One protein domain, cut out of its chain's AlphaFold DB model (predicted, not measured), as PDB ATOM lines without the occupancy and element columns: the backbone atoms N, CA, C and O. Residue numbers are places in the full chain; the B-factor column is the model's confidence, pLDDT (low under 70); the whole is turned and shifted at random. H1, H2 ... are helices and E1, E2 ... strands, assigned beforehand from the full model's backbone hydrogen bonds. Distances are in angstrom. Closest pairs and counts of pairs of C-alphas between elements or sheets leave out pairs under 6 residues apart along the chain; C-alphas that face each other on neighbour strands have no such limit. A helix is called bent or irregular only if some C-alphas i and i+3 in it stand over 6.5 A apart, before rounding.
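This is residues 129 to 160 and 170 to 226 of the 232 residues of an uncharacterized protein of Aspergillus pseudonomiae (UniProt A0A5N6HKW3). Picture a curled wall of four strands, like part of a barrel, with the two helices H1 and H2 packed over one of its faces and no named helix over the other. H2, the longer helix, covers E3 and E4, while H1 lies mainly over the edge strand E2 and runs opposite to H2. The printed part has 89 residues, with two named helices and four named strands in the order E1, H1, E2, H2, E3, E4; the sheet's order is E1, E3, E4, E2, antiparallel throughout, and the class is mixed. The whole is compact and rounded, with a radius of gyration of the C-alphas of 12.1 A and spans of 31 by 23 by 19 A.

Start at edge strand E1, residues 129 to 137, which bends by 93 degrees at residue 134. Its antiparallel neighbour is E3, residues 207 to 212; look for N 129 and O 211, 2.9 A apart. E3 forms a hairpin with E4, residues 222 to 225, where N 212 and O 222 are 2.8 A apart. Beyond E4, the other edge strand E2, residues 173 to 179, is antiparallel to it, with N 223 and O 178 at 2.8 A. The sheet is strongly twisted. Two layers, helices on one face of a sheet, are made by H1, residues 138 to 147, and H2, residues 186 to 202. H1 has a height over the sheet of 8.5 A and is over E2 and only just over E1, on which 3 of its 10 C-alphas fall; its closest C-alphas to E2 are Cys 141 and Cys 175, 5.5 A apart. H2, at a height of 8.7 A, is over E3 and E4 and only just over E1, with 3 of its 17 C-alphas; the C-alphas of Thr 192 and Gly 212 are its closest to E3, at 5.4 A. With residues 190 to 193 alone, H2 only just touches H1, with 3 pairs of C-alphas within 8 A, the closest being Ser 146 and Trp 193 at 6.6 A. They run opposite ways at a shallow tilt of 22 degrees. E2, H2 and E3 form a split strand-helix-strand unit, two strands running the same way with E4 between them, and its crossover is left-handed. Within hydrogen-bond range are 4 of 6 O i to N i+4 pairs in H1 and 12 of 13 in H2.

Find C-alpha 129 at (195.211, 196.271, 222.873), where E1 begins; it spans 16.2 A. H1 spans 13.5 A and is irregular, with C-alphas 140 and 143 7.4 A apart. E2 spans 19.7 A. H2 runs 25.4 A from C-alpha 186 at (192.942, 186.079, 206.424). E3 spans 16.6 A, and E4 spans 9.9 A, ending at C-alpha 225, (205.203, 192.841, 217.905).

The two C-alphas farthest apart, those of Gly 171 and Phe 216, are 36.8 A from each other. Residues 161 to 169 are not printed, and C-alphas 160 and 170 are 26.4 A apart across this cut, which lies in the link from H1 to E2. Residues 148 to 160 hold no named element. Of the links printed whole, E1 to H1 and H2 to E3 are tight, E2 to H2 and E3 to E4 are short. The mean pLDDT of the printed part is 88.2; residues 154 to 157 are under 70.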
ATOM      1  N   THR A 129     194.329 195.814 221.792       87.81
ATOM      2  CA  THR A 129     195.211 196.271 222.873       87.81
ATOM      3  C   THR A 129     196.507 196.822 222.312       87.81
ATOM      4  O   THR A 129     197.104 196.185 221.451       87.81
ATOM      5  N   LEU A 130     196.971 197.957 222.842       89.38
ATOM      6  CA  LEU A 130     198.351 198.409 222.678       89.38
ATOM      7  C   LEU A 130     199.133 198.138 223.959       89.38
ATOM      8  O   LEU A 130     198.629 198.436 225.041       89.38
ATOM      9  N   SER A 131     200.366 197.658 223.835       87.12
ATOM     10  CA  SER A 131     201.280 197.507 224.971       87.12
ATOM     11  C   SER A 131     202.641 198.129 224.665       87.12
ATOM     12  O   SER A 131     203.041 198.275 223.508       87.12
ATOM     13  N   SER A 132     203.347 198.557 225.711       87.50
ATOM     14  CA  SER A 132     204.770 198.903 225.620       87.50
ATOM     15  C   SER A 132     205.662 197.663 225.611       87.50
ATOM     16  O   SER A 132     206.813 197.766 225.191       87.50
ATOM     17  N   ARG A 133     205.140 196.503 226.035       85.88
ATOM     18  CA  ARG A 133     205.829 195.220 225.891       85.88
ATOM     19  C   ARG A 133     205.935 194.857 224.421       85.88
ATOM     20  O   ARG A 133     205.030 195.138 223.632       85.88
ATOM     21  N   HIS A 134     207.055 194.254 224.058       90.81
ATOM     22  CA  HIS A 134     207.311 193.750 222.707       90.81
ATOM     23  C   HIS A 134     207.122 194.795 221.598       90.81
ATOM     24  O   HIS A 134     206.658 194.500 220.489       90.81
ATOM     25  N   ALA A 135     207.414 196.054 221.918       91.62
ATOM     26  CA  ALA A 135     207.047 197.172 221.075       91.62
ATOM     27  C   ALA A 135     207.833 197.204 219.760       91.62
ATOM     28  O   ALA A 135     209.063 197.142 219.733       91.62
ATOM     29  N   ILE A 136     207.109 197.386 218.654       93.56
ATOM     30  CA  ILE A 136     207.712 197.659 217.348       93.56
ATOM     31  C   ILE A 136     207.901 199.152 217.138       93.56
ATOM     32  O   ILE A 136     207.097 199.975 217.577       93.56
ATOM     33  N   ASN A 137     208.917 199.503 216.354       93.88
ATOM     34  CA  ASN A 137     209.035 200.843 215.800       93.88
ATOM     35  C   ASN A 137     208.058 200.993 214.621       93.88
ATOM     36  O   ASN A 137     208.340 200.535 213.509       93.88
ATOM     37  N   TRP A 138     206.914 201.636 214.855       93.81
ATOM     38  CA  TRP A 138     205.838 201.759 213.864       93.81
ATOM     39  C   TRP A 138     206.289 202.405 212.546       93.81
ATOM     40  O   TRP A 138     206.034 201.811 211.497       93.81
ATOM     41  N   PRO A 139     207.018 203.541 212.541       92.56
ATOM     42  CA  PRO A 139     207.525 204.132 211.302       92.56
ATOM     43  C   PRO A 139     208.389 203.185 210.458       92.56
ATOM     44  O   PRO A 139     208.292 203.197 209.232       92.56
ATOM     45  N   LYS A 140     209.224 202.351 211.093       93.00
ATOM     46  CA  LYS A 140     210.076 201.379 210.386       93.00
ATOM     47  C   LYS A 140     209.299 200.151 209.910       93.00
ATOM     48  O   LYS A 140     209.570 199.649 208.821       93.00
ATOM     49  N   CYS A 141     208.344 199.677 210.709       93.94
ATOM     50  CA  CYS A 141     207.611 198.445 210.436       93.94
ATOM     51  C   CYS A 141     206.368 198.637 209.560       93.94
ATOM     52  O   CYS A 141     205.882 197.658 208.998       93.94
ATOM     53  N   ALA A 142     205.859 199.863 209.396       91.62
ATOM     54  CA  ALA A 142     204.556 200.095 208.774       91.62
ATOM     55  C   ALA A 142     204.424 199.514 207.361       91.62
ATOM     56  O   ALA A 142     203.435 198.851 207.059       91.62
ATOM     57  N   ASN A 143     205.427 199.707 206.503       89.62
ATOM     58  CA  ASN A 143     205.371 199.188 205.134       89.62
ATOM     59  C   ASN A 143     205.359 197.655 205.097       89.62
ATOM     60  O   ASN A 143     204.610 197.074 204.311       89.62
ATOM     61  N   ILE A 144     206.143 197.011 205.966       89.69
ATOM     62  CA  ILE A 144     206.143 195.552 206.096       89.69
ATOM     63  C   ILE A 144     204.808 195.085 206.627       89.69
ATOM     64  O   ILE A 144     204.179 194.268 205.983       89.69
ATOM     65  N   LEU A 145     204.367 195.574 207.782       91.62
ATOM     66  CA  LEU A 145     203.191 195.029 208.458       91.62
ATOM     67  C   LEU A 145     201.899 195.336 207.697       91.62
ATOM     68  O   LEU A 145     200.967 194.536 207.700       91.62
ATOM     69  N   SER A 146     201.856 196.436 206.947       90.31
ATOM     70  CA  SER A 146     200.783 196.688 205.985       90.31
ATOM     71  C   SER A 146     200.785 195.670 204.832       90.31
ATOM     72  O   SER A 146     199.728 195.225 204.383       90.31
ATOM     73  N   CYS A 147     201.963 195.222 204.388       88.31
ATOM     74  CA  CYS A 147     202.089 194.165 203.386       88.31
ATOM     75  C   CYS A 147     201.781 192.778 203.985       88.31
ATOM     76  O   CYS A 147     200.904 192.079 203.482       88.31
ATOM     77  N   LEU A 148     202.388 192.431 205.125       86.19
ATOM     78  CA  LEU A 148     202.149 191.207 205.896       86.19
ATOM     79  C   LEU A 148     200.743 191.131 206.522       86.19
ATOM     80  O   LEU A 148     200.377 190.137 207.130       86.19
ATOM     81  N   SER A 149     199.911 192.156 206.404       86.25
ATOM     82  CA  SER A 149     198.492 192.056 206.766       86.25
ATOM     83  C   SER A 149     197.590 191.854 205.549       86.25
ATOM     84  O   SER A 149     196.378 191.713 205.699       86.25
ATOM     85  N   GLY A 150     198.163 191.845 204.341       84.19
ATOM     86  CA  GLY A 150     197.431 191.806 203.077       84.19
ATOM     87  C   GLY A 150     196.790 193.143 202.689       84.19
ATOM     88  O   GLY A 150     195.954 193.173 201.789       84.19
ATOM     89  N   THR A 151     197.151 194.244 203.361       83.81
ATOM     90  CA  THR A 151     196.534 195.562 203.151       83.81
ATOM     91  C   THR A 151     197.109 196.275 201.926       83.81
ATOM     92  O   THR A 151     196.357 196.844 201.137       83.81
ATOM     93  N   THR A 152     198.432 196.247 201.732       86.06
ATOM     94  CA  THR A 152     199.103 196.945 200.611       86.06
ATOM     95  C   THR A 152     199.688 196.024 199.550       86.06
ATOM     96  O   THR A 152     200.063 196.493 198.476       86.06
ATOM     97  N   CYS A 153     199.775 194.724 199.814       81.62
ATOM     98  CA  CYS A 153     200.343 193.754 198.888       81.62
ATOM     99  C   CYS A 153     199.587 192.421 198.971       81.62
ATOM    100  O   CYS A 153     198.896 192.136 199.950       81.62
ATOM    101  N   ARG A 154     199.733 191.582 197.939       69.06
ATOM    102  CA  ARG A 154     199.358 190.169 198.038       69.06
ATOM    103  C   ARG A 154     200.542 189.399 198.579       69.06
ATOM    104  O   ARG A 154     201.613 189.427 197.980       69.06
ATOM    105  N   PHE A 155     200.320 188.678 199.661       69.56
ATOM    106  CA  PHE A 155     201.321 187.787 200.203       69.56
ATOM    107  C   PHE A 155     200.649 186.554 200.800       69.56
ATOM    108  O   PHE A 155     199.446 186.554 201.075       69.56
ATOM    109  N   TYR A 156     201.426 185.489 200.935       66.81
ATOM    110  CA  TYR A 156     200.957 184.206 201.424       66.81
ATOM    111  C   TYR A 156     201.584 183.959 202.797       66.81
ATOM    112  O   TYR A 156     202.806 183.885 202.903       66.81
ATOM    113  N   LEU A 157     200.748 183.898 203.838       68.94
ATOM    114  CA  LEU A 157     201.153 183.535 205.208       68.94
ATOM    115  C   LEU A 157     201.163 182.036 205.457       68.94
ATOM    116  O   LEU A 157     201.466 181.632 206.571       68.94
ATOM    117  N   ASP A 158     200.731 181.227 204.484       73.19
ATOM    118  CA  ASP A 158     200.437 179.814 204.734       73.19
ATOM    119  C   ASP A 158     199.482 179.623 205.937       73.19
ATOM    120  O   ASP A 158     199.609 178.679 206.714       73.19
ATOM    121  N   ILE A 159     198.487 180.514 206.083       76.00
ATOM    122  CA  ILE A 159     197.472 180.433 207.150       76.00
ATOM    123  C   ILE A 159     196.877 179.023 207.169       76.00
ATOM    124  O   ILE A 159     196.436 178.512 206.137       76.00
ATOM    125  N   GLY A 160     196.858 178.402 208.348       78.56
ATOM    126  CA  GLY A 160     196.473 177.000 208.504       78.56
ATOM    127  C   GLY A 160     197.648 176.031 208.617       78.56
ATOM    128  O   GLY A 160     197.421 174.838 208.803       78.56
ATOM    129  N   ARG A 170     213.784 195.434 209.437       87.94
ATOM    130  CA  ARG A 170     213.941 196.773 208.820       87.94
ATOM    131  C   ARG A 170     214.737 197.722 209.670       87.94
ATOM    132  O   ARG A 170     214.290 198.166 210.722       87.94
ATOM    133  N   GLY A 171     215.902 198.122 209.164       79.19
ATOM    134  CA  GLY A 171     216.728 199.132 209.825       79.19
ATOM    135  C   GLY A 171     217.023 198.761 211.280       79.19
ATOM    136  O   GLY A 171     216.890 199.621 212.158       79.19
ATOM    137  N   LYS A 172     217.365 197.482 211.505       76.38
ATOM    138  CA  LYS A 172     217.589 196.841 212.812       76.38
ATOM    139  C   LYS A 172     216.354 196.725 213.716       76.38
ATOM    140  O   LYS A 172     216.499 196.470 214.902       76.38
ATOM    141  N   SER A 173     215.152 196.943 213.190       85.06
ATOM    142  CA  SER A 173     213.909 196.643 213.901       85.06
ATOM    143  C   SER A 173     213.369 195.295 213.453       85.06
ATOM    144  O   SER A 173     213.329 195.026 212.253       85.06
ATOM    145  N   ASN A 174     212.944 194.485 214.418       92.38
ATOM    146  CA  ASN A 174     212.193 193.268 214.167       92.38
ATOM    147  C   ASN A 174     210.704 193.613 214.028       92.38
ATOM    148  O   ASN A 174     210.139 194.265 214.907       92.38
ATOM    149  N   CYS A 175     210.092 193.221 212.914       94.50
ATOM    150  CA  CYS A 175     208.689 193.475 212.613       94.50
ATOM    151  C   CYS A 175     207.974 192.136 212.417       94.50
ATOM    152  O   CYS A 175     208.033 191.563 211.327       94.50
ATOM    153  N   CYS A 176     207.303 191.651 213.459       94.62
ATOM    154  CA  CYS A 176     206.617 190.366 213.449       94.62
ATOM    155  C   CYS A 176     205.103 190.522 213.350       94.62
ATOM    156  O   CYS A 176     204.505 191.434 213.927       94.62
ATOM    157  N   ILE A 177     204.490 189.577 212.640       94.06
ATOM    158  CA  ILE A 177     203.072 189.262 212.755       94.06
ATOM    159  C   ILE A 177     202.925 187.807 213.191       94.06
ATOM    160  O   ILE A 177     203.555 186.922 212.610       94.06
ATOM    161  N   SER A 178     202.107 187.551 214.206       93.38
ATOM    162  CA  SER A 178     201.866 186.204 214.730       93.38
ATOM    163  C   SER A 178     200.397 185.980 215.046       93.38
ATOM    164  O   SER A 178     199.616 186.932 215.145       93.38
ATOM    165  N   TRP A 179     199.993 184.715 215.143       92.00
ATOM    166  CA  TRP A 179     198.600 184.363 215.380       92.00
ATOM    167  C   TRP A 179     198.429 183.119 216.251       92.00
ATOM    168  O   TRP A 179     199.201 182.159 216.213       92.00
ATOM    169  N   SER A 180     197.364 183.128 217.044       87.31
ATOM    170  CA  SER A 180     197.136 182.119 218.088       87.31
ATOM    171  C   SER A 180     196.693 180.750 217.558       87.31
ATOM    172  O   SER A 180     196.961 179.742 218.203       87.31
ATOM    173  N   THR A 181     196.049 180.666 216.384       86.31
ATOM    174  CA  THR A 181     195.498 179.394 215.873       86.31
ATOM    175  C   THR A 181     195.625 179.236 214.357       86.31
ATOM    176  O   THR A 181     195.615 180.202 213.599       86.31
ATOM    177  N   TYR A 182     195.620 177.996 213.869       86.31
ATOM    178  CA  TYR A 182     195.562 177.699 212.431       86.31
ATOM    179  C   TYR A 182     194.247 178.123 211.748       86.31
ATOM    180  O   TYR A 182     194.132 178.041 210.527       86.31
ATOM    181  N   HIS A 183     193.248 178.581 212.504       86.94
ATOM    182  CA  HIS A 183     191.915 178.902 211.996       86.94
ATOM    183  C   HIS A 183     191.650 180.406 211.868       86.94
ATOM    184  O   HIS A 183     190.526 180.800 211.545       86.94
ATOM    185  N   VAL A 184     192.661 181.252 212.094       88.12
ATOM    186  CA  VAL A 184     192.514 182.703 211.951       88.12
ATOM    187  C   VAL A 184     192.143 183.074 210.513       88.12
ATOM    188  O   VAL A 184     192.766 182.641 209.547       88.12
ATOM    189  N   LYS A 185     191.115 183.910 210.342       89.19
ATOM    190  CA  LYS A 185     190.694 184.379 209.017       89.19
ATOM    191  C   LYS A 185     191.693 185.371 208.435       89.19
ATOM    192  O   LYS A 185     192.018 186.372 209.064       89.19
ATOM    193  N   ALA A 186     192.044 185.185 207.162       86.25
ATOM    194  CA  ALA A 186     192.942 186.079 206.424       86.25
ATOM    195  C   ALA A 186     192.532 187.566 206.483       86.25
ATOM    196  O   ALA A 186     193.377 188.444 206.627       86.25
ATOM    197  N   SER A 187     191.231 187.872 206.433       88.06
ATOM    198  CA  SER A 187     190.738 189.255 206.518       88.06
ATOM    199  C   SER A 187     190.946 189.904 207.893       88.06
ATOM    200  O   SER A 187     190.948 191.135 208.003       88.06
ATOM    201  N   PHE A 188     191.130 189.103 208.947       92.00
ATOM    202  CA  PHE A 188     191.351 189.624 210.290       92.00
ATOM    203  C   PHE A 188     192.737 190.253 210.445       92.00
ATOM    204  O   PHE A 188     192.868 191.230 211.176       92.00
ATOM    205  N   PHE A 189     193.735 189.797 209.685       91.25
ATOM    206  CA  PHE A 189     195.064 190.408 209.656       91.25
ATOM    207  C   PHE A 189     194.998 191.869 209.188       91.25
ATOM    208  O   PHE A 189     195.465 192.763 209.893       91.25
ATOM    209  N   SER A 190     194.344 192.135 208.051       90.81
ATOM    210  CA  SER A 190     194.166 193.501 207.528       90.81
ATOM    211  C   SER A 190     193.363 194.380 208.490       90.81
ATOM    212  O   SER A 190     193.776 195.493 208.812       90.81
ATOM    213  N   THR A 191     192.266 193.850 209.040       91.81
ATOM    214  CA  THR A 191     191.436 194.585 210.012       91.81
ATOM    215  C   THR A 191     192.220 194.930 211.282       91.81
ATOM    216  O   THR A 191     192.078 196.031 211.820       91.81
ATOM    217  N   THR A 192     193.068 194.009 211.747       93.38
ATOM    218  CA  THR A 192     193.949 194.216 212.902       93.38
ATOM    219  C   THR A 192     194.967 195.305 212.612       93.38
ATOM    220  O   THR A 192     195.029 196.274 213.362       93.38
ATOM    221  N   TRP A 193     195.674 195.229 211.483       93.88
ATOM    222  CA  TRP A 193     196.607 196.274 211.063       93.88
ATOM    223  C   TRP A 193     195.951 197.661 211.021       93.88
ATOM    224  O   TRP A 193     196.442 198.591 211.660       93.88
ATOM    225  N   THR A 194     194.819 197.807 210.326       92.50
ATOM    226  CA  THR A 194     194.134 199.102 210.199       92.50
ATOM    227  C   THR A 194     193.706 199.662 211.557       92.50
ATOM    228  O   THR A 194     193.921 200.845 211.829       92.50
ATOM    229  N   SER A 195     193.145 198.820 212.429       92.88
ATOM    230  CA  SER A 195     192.653 199.243 213.747       92.88
ATOM    231  C   SER A 195     193.798 199.617 214.689       92.88
ATOM    232  O   SER A 195     193.758 200.672 215.325       92.88
ATOM    233  N   CYS A 196     194.854 198.802 214.725       92.69
ATOM    234  CA  CYS A 196     196.062 199.070 215.498       92.69
ATOM    235  C   CYS A 196     196.752 200.358 215.041       92.69
ATOM    236  O   CYS A 196     197.042 201.226 215.862       92.69
ATOM    237  N   ASN A 197     196.945 200.535 213.731       92.50
ATOM    238  CA  ASN A 197     197.573 201.730 213.174       92.50
ATOM    239  C   ASN A 197     196.779 203.004 213.510       92.50
ATOM    240  O   ASN A 197     197.362 204.036 213.852       92.50
ATOM    241  N   SER A 198     195.442 202.929 213.471       91.12
ATOM    242  CA  SER A 198     194.575 204.034 213.887       91.12
ATOM    243  C   SER A 198     194.733 204.364 215.373       91.12
ATOM    244  O   SER A 198     194.805 205.541 215.720       91.12
ATOM    245  N   LYS A 199     194.793 203.354 216.251       90.06
ATOM    246  CA  LYS A 199     194.972 203.551 217.700       90.06
ATOM    247  C   LYS A 199     196.333 204.157 218.030       90.06
ATOM    248  O   LYS A 199     196.400 205.142 218.753       90.06
ATOM    249  N   VAL A 200     197.401 203.626 217.441       90.44
ATOM    250  CA  VAL A 200     198.773 204.126 217.625       90.44
ATOM    251  C   VAL A 200     198.886 205.586 217.204       90.44
ATOM    252  O   VAL A 200     199.456 206.395 217.935       90.44
ATOM    253  N   SER A 201     198.274 205.933 216.069       89.31
ATOM    254  CA  SER A 201     198.219 207.313 215.582       89.31
ATOM    255  C   SER A 201     197.440 208.224 216.536       89.31
ATOM    256  O   SER A 201     197.911 209.309 216.861       89.31
ATOM    257  N   ALA A 202     196.273 207.784 217.021       89.12
ATOM    258  CA  ALA A 202     195.443 208.560 217.946       89.12
ATOM    259  C   ALA A 202     196.123 208.791 219.308       89.12
ATOM    260  O   ALA A 202     196.005 209.867 219.891       89.12
ATOM    261  N   GLU A 203     196.874 207.804 219.796       89.62
ATOM    262  CA  GLU A 203     197.641 207.890 221.042       89.62
ATOM    263  C   GLU A 203     199.023 208.539 220.863       89.62
ATOM    264  O   GLU A 203     199.777 208.641 221.828       89.62
ATOM    265  N   HIS A 204     199.363 208.999 219.652       89.25
ATOM    266  CA  HIS A 204     200.649 209.627 219.326       89.25
ATOM    267  C   HIS A 204     201.862 208.760 219.711       89.25
ATOM    268  O   HIS A 204     202.928 209.270 220.064       89.25
ATOM    269  N   ARG A 205     201.711 207.431 219.637       89.38
ATOM    270  CA  ARG A 205     202.790 206.485 219.931       89.38
ATOM    271  C   ARG A 205     203.614 206.225 218.675       89.38
ATOM    272  O   ARG A 205     203.083 206.063 217.583       89.38
ATOM    273  N   SER A 206     204.929 206.132 218.836       90.88
ATOM    274  CA  SER A 206     205.851 205.656 217.793       90.88
ATOM    275  C   SER A 206     206.373 204.241 218.066       90.88
ATOM    276  O   SER A 206     206.934 203.608 217.168       90.88
ATOM    277  N   SER A 207     206.166 203.748 219.292       91.81
ATOM    278  CA  SER A 207     206.614 202.447 219.776       91.81
ATOM    279  C   SER A 207     205.512 201.794 220.609       91.81
ATOM    280  O   SER A 207     205.125 202.334 221.645       91.81
ATOM    281  N   ALA A 208     204.969 200.678 220.122       92.38
ATOM    282  CA  ALA A 208     203.999 199.839 220.828       92.38
ATOM    283  C   ALA A 208     203.868 198.488 220.115       92.38
ATOM    284  O   ALA A 208     204.037 198.436 218.898       92.38
ATOM    285  N   SER A 209     203.529 197.420 220.829       93.44
ATOM    286  CA  SER A 209     202.929 196.231 220.217       93.44
ATOM    287  C   SER A 209     201.421 196.433 220.089       93.44
ATOM    288  O   SER A 209     200.847 197.328 220.721       93.44
ATOM    289  N   CYS A 210     200.771 195.634 219.245       93.31
ATOM    290  CA  CYS A 210     199.319 195.639 219.156       93.31
ATOM    291  C   CYS A 210     198.733 194.250 218.944       93.31
ATOM    292  O   CYS A 210     199.094 193.566 217.987       93.31
ATOM    293  N   GLN A 211     197.764 193.886 219.777       92.25
ATOM    294  CA  GLN A 211     197.011 192.643 219.662       92.25
ATOM    295  C   GLN A 211     195.578 192.928 219.232       92.25
ATOM    296  O   GLN A 211     194.896 193.743 219.849       92.25
ATOM    297  N   GLY A 212     195.121 192.247 218.185       92.44
ATOM    298  CA  GLY A 212     193.713 192.121 217.836       92.44
ATOM    299  C   GLY A 212     193.136 190.847 218.434       92.44
ATOM    300  O   GLY A 212     193.583 189.755 218.087       92.44
ATOM    301  N   HIS A 213     192.125 190.998 219.289       90.12
ATOM    302  CA  HIS A 213     191.431 189.896 219.954       90.12
ATOM    303  C   HIS A 213     190.336 189.343 219.049       90.12
ATOM    304  O   HIS A 213     189.339 190.013 218.752       90.12
ATOM    305  N   GLY A 214     190.552 188.133 218.544       84.94
ATOM    306  CA  GLY A 214     189.653 187.486 217.603       84.94
ATOM    307  C   GLY A 214     188.554 186.714 218.316       84.94
ATOM    308  O   GLY A 214     188.815 185.818 219.110       84.94
ATOM    309  N   GLY A 215     187.295 186.999 217.980       80.94
ATOM    310  CA  GLY A 215     186.170 186.178 218.425       80.94
ATOM    311  C   GLY A 215     185.980 184.922 217.569       80.94
ATOM    312  O   GLY A 215     186.742 184.636 216.642       80.94
ATOM    313  N   PHE A 216     184.865 184.219 217.796       78.44
ATOM    314  CA  PHE A 216     184.452 183.048 217.004       78.44
ATOM    315  C   PHE A 216     184.475 183.303 215.487       78.44
ATOM    316  O   PHE A 216     184.847 182.439 214.698       78.44
ATOM    317  N   ALA A 217     184.099 184.512 215.061       82.06
ATOM    318  CA  ALA A 217     184.071 184.868 213.650       82.06
ATOM    319  C   ALA A 217     185.468 185.067 213.044       82.06
ATOM    320  O   ALA A 217     185.585 184.981 211.823       82.06
ATOM    321  N   GLN A 218     186.488 185.353 213.850       87.19
ATOM    322  CA  GLN A 218     187.858 185.629 213.418       87.19
ATOM    323  C   GLN A 218     188.762 184.405 213.571       87.19
ATOM    324  O   GLN A 218     189.695 184.274 212.786       87.19
ATOM    325  N   GLY A 219     188.453 183.503 214.508       85.38
ATOM    326  CA  GLY A 219     189.135 182.218 214.686       85.38
ATOM    327  C   GLY A 219     190.365 182.255 215.600       85.38
ATOM    328  O   GLY A 219     190.966 181.209 215.825       85.38
ATOM    329  N   GLY A 220     190.726 183.424 216.131       88.25
ATOM    330  CA  GLY A 220     191.836 183.611 217.066       88.25
ATOM    331  C   GLY A 220     192.476 184.993 216.947       88.25
ATOM    332  O   GLY A 220     192.137 185.772 216.054       88.25
ATOM    333  N   ASP A 221     193.407 185.269 217.848       91.06
ATOM    334  CA  ASP A 221     194.120 186.539 217.957       91.06
ATOM    335  C   ASP A 221     195.232 186.699 216.922       91.06
ATOM    336  O   ASP A 221     195.856 185.717 216.504       91.06
ATOM    337  N   VAL A 222     195.499 187.957 216.569       93.38
ATOM    338  CA  VAL A 222     196.626 188.390 215.735       93.38
ATOM    339  C   VAL A 222     197.432 189.421 216.506       93.38
ATOM    340  O   VAL A 222     196.868 190.359 217.063       93.38
ATOM    341  N   CYS A 223     198.750 189.284 216.494       93.94
ATOM    342  CA  CYS A 223     199.659 190.207 217.148       93.94
ATOM    343  C   CYS A 223     200.629 190.853 216.154       93.94
ATOM    344  O   CYS A 223     201.118 190.200 215.235       93.94
ATOM    345  N   LEU A 224     200.916 192.134 216.385       95.44
ATOM    346  CA  LEU A 224     201.992 192.910 215.782       95.44
ATOM    347  C   LEU A 224     203.004 193.264 216.880       95.44
ATOM    348  O   LEU A 224     202.702 194.087 217.747       95.44
ATOM    349  N   SER A 225     204.187 192.658 216.859       94.75
ATOM    350  CA  SER A 225     205.203 192.841 217.905       94.75
ATOM    351  C   SER A 225     206.627 192.681 217.370       94.75
ATOM    352  O   SER A 225     206.843 192.423 216.184       94.75
ATOM    353  N   ASN A 226     207.615 192.929 218.228       93.50
ATOM    354  CA  ASN A 226     209.033 192.761 217.916       93.50
ATOM    355  C   ASN A 226     209.556 191.350 218.248       93.50
ATOM    356  O   ASN A 226     210.764 191.134 218.167       93.50
TER     357      ASN A 226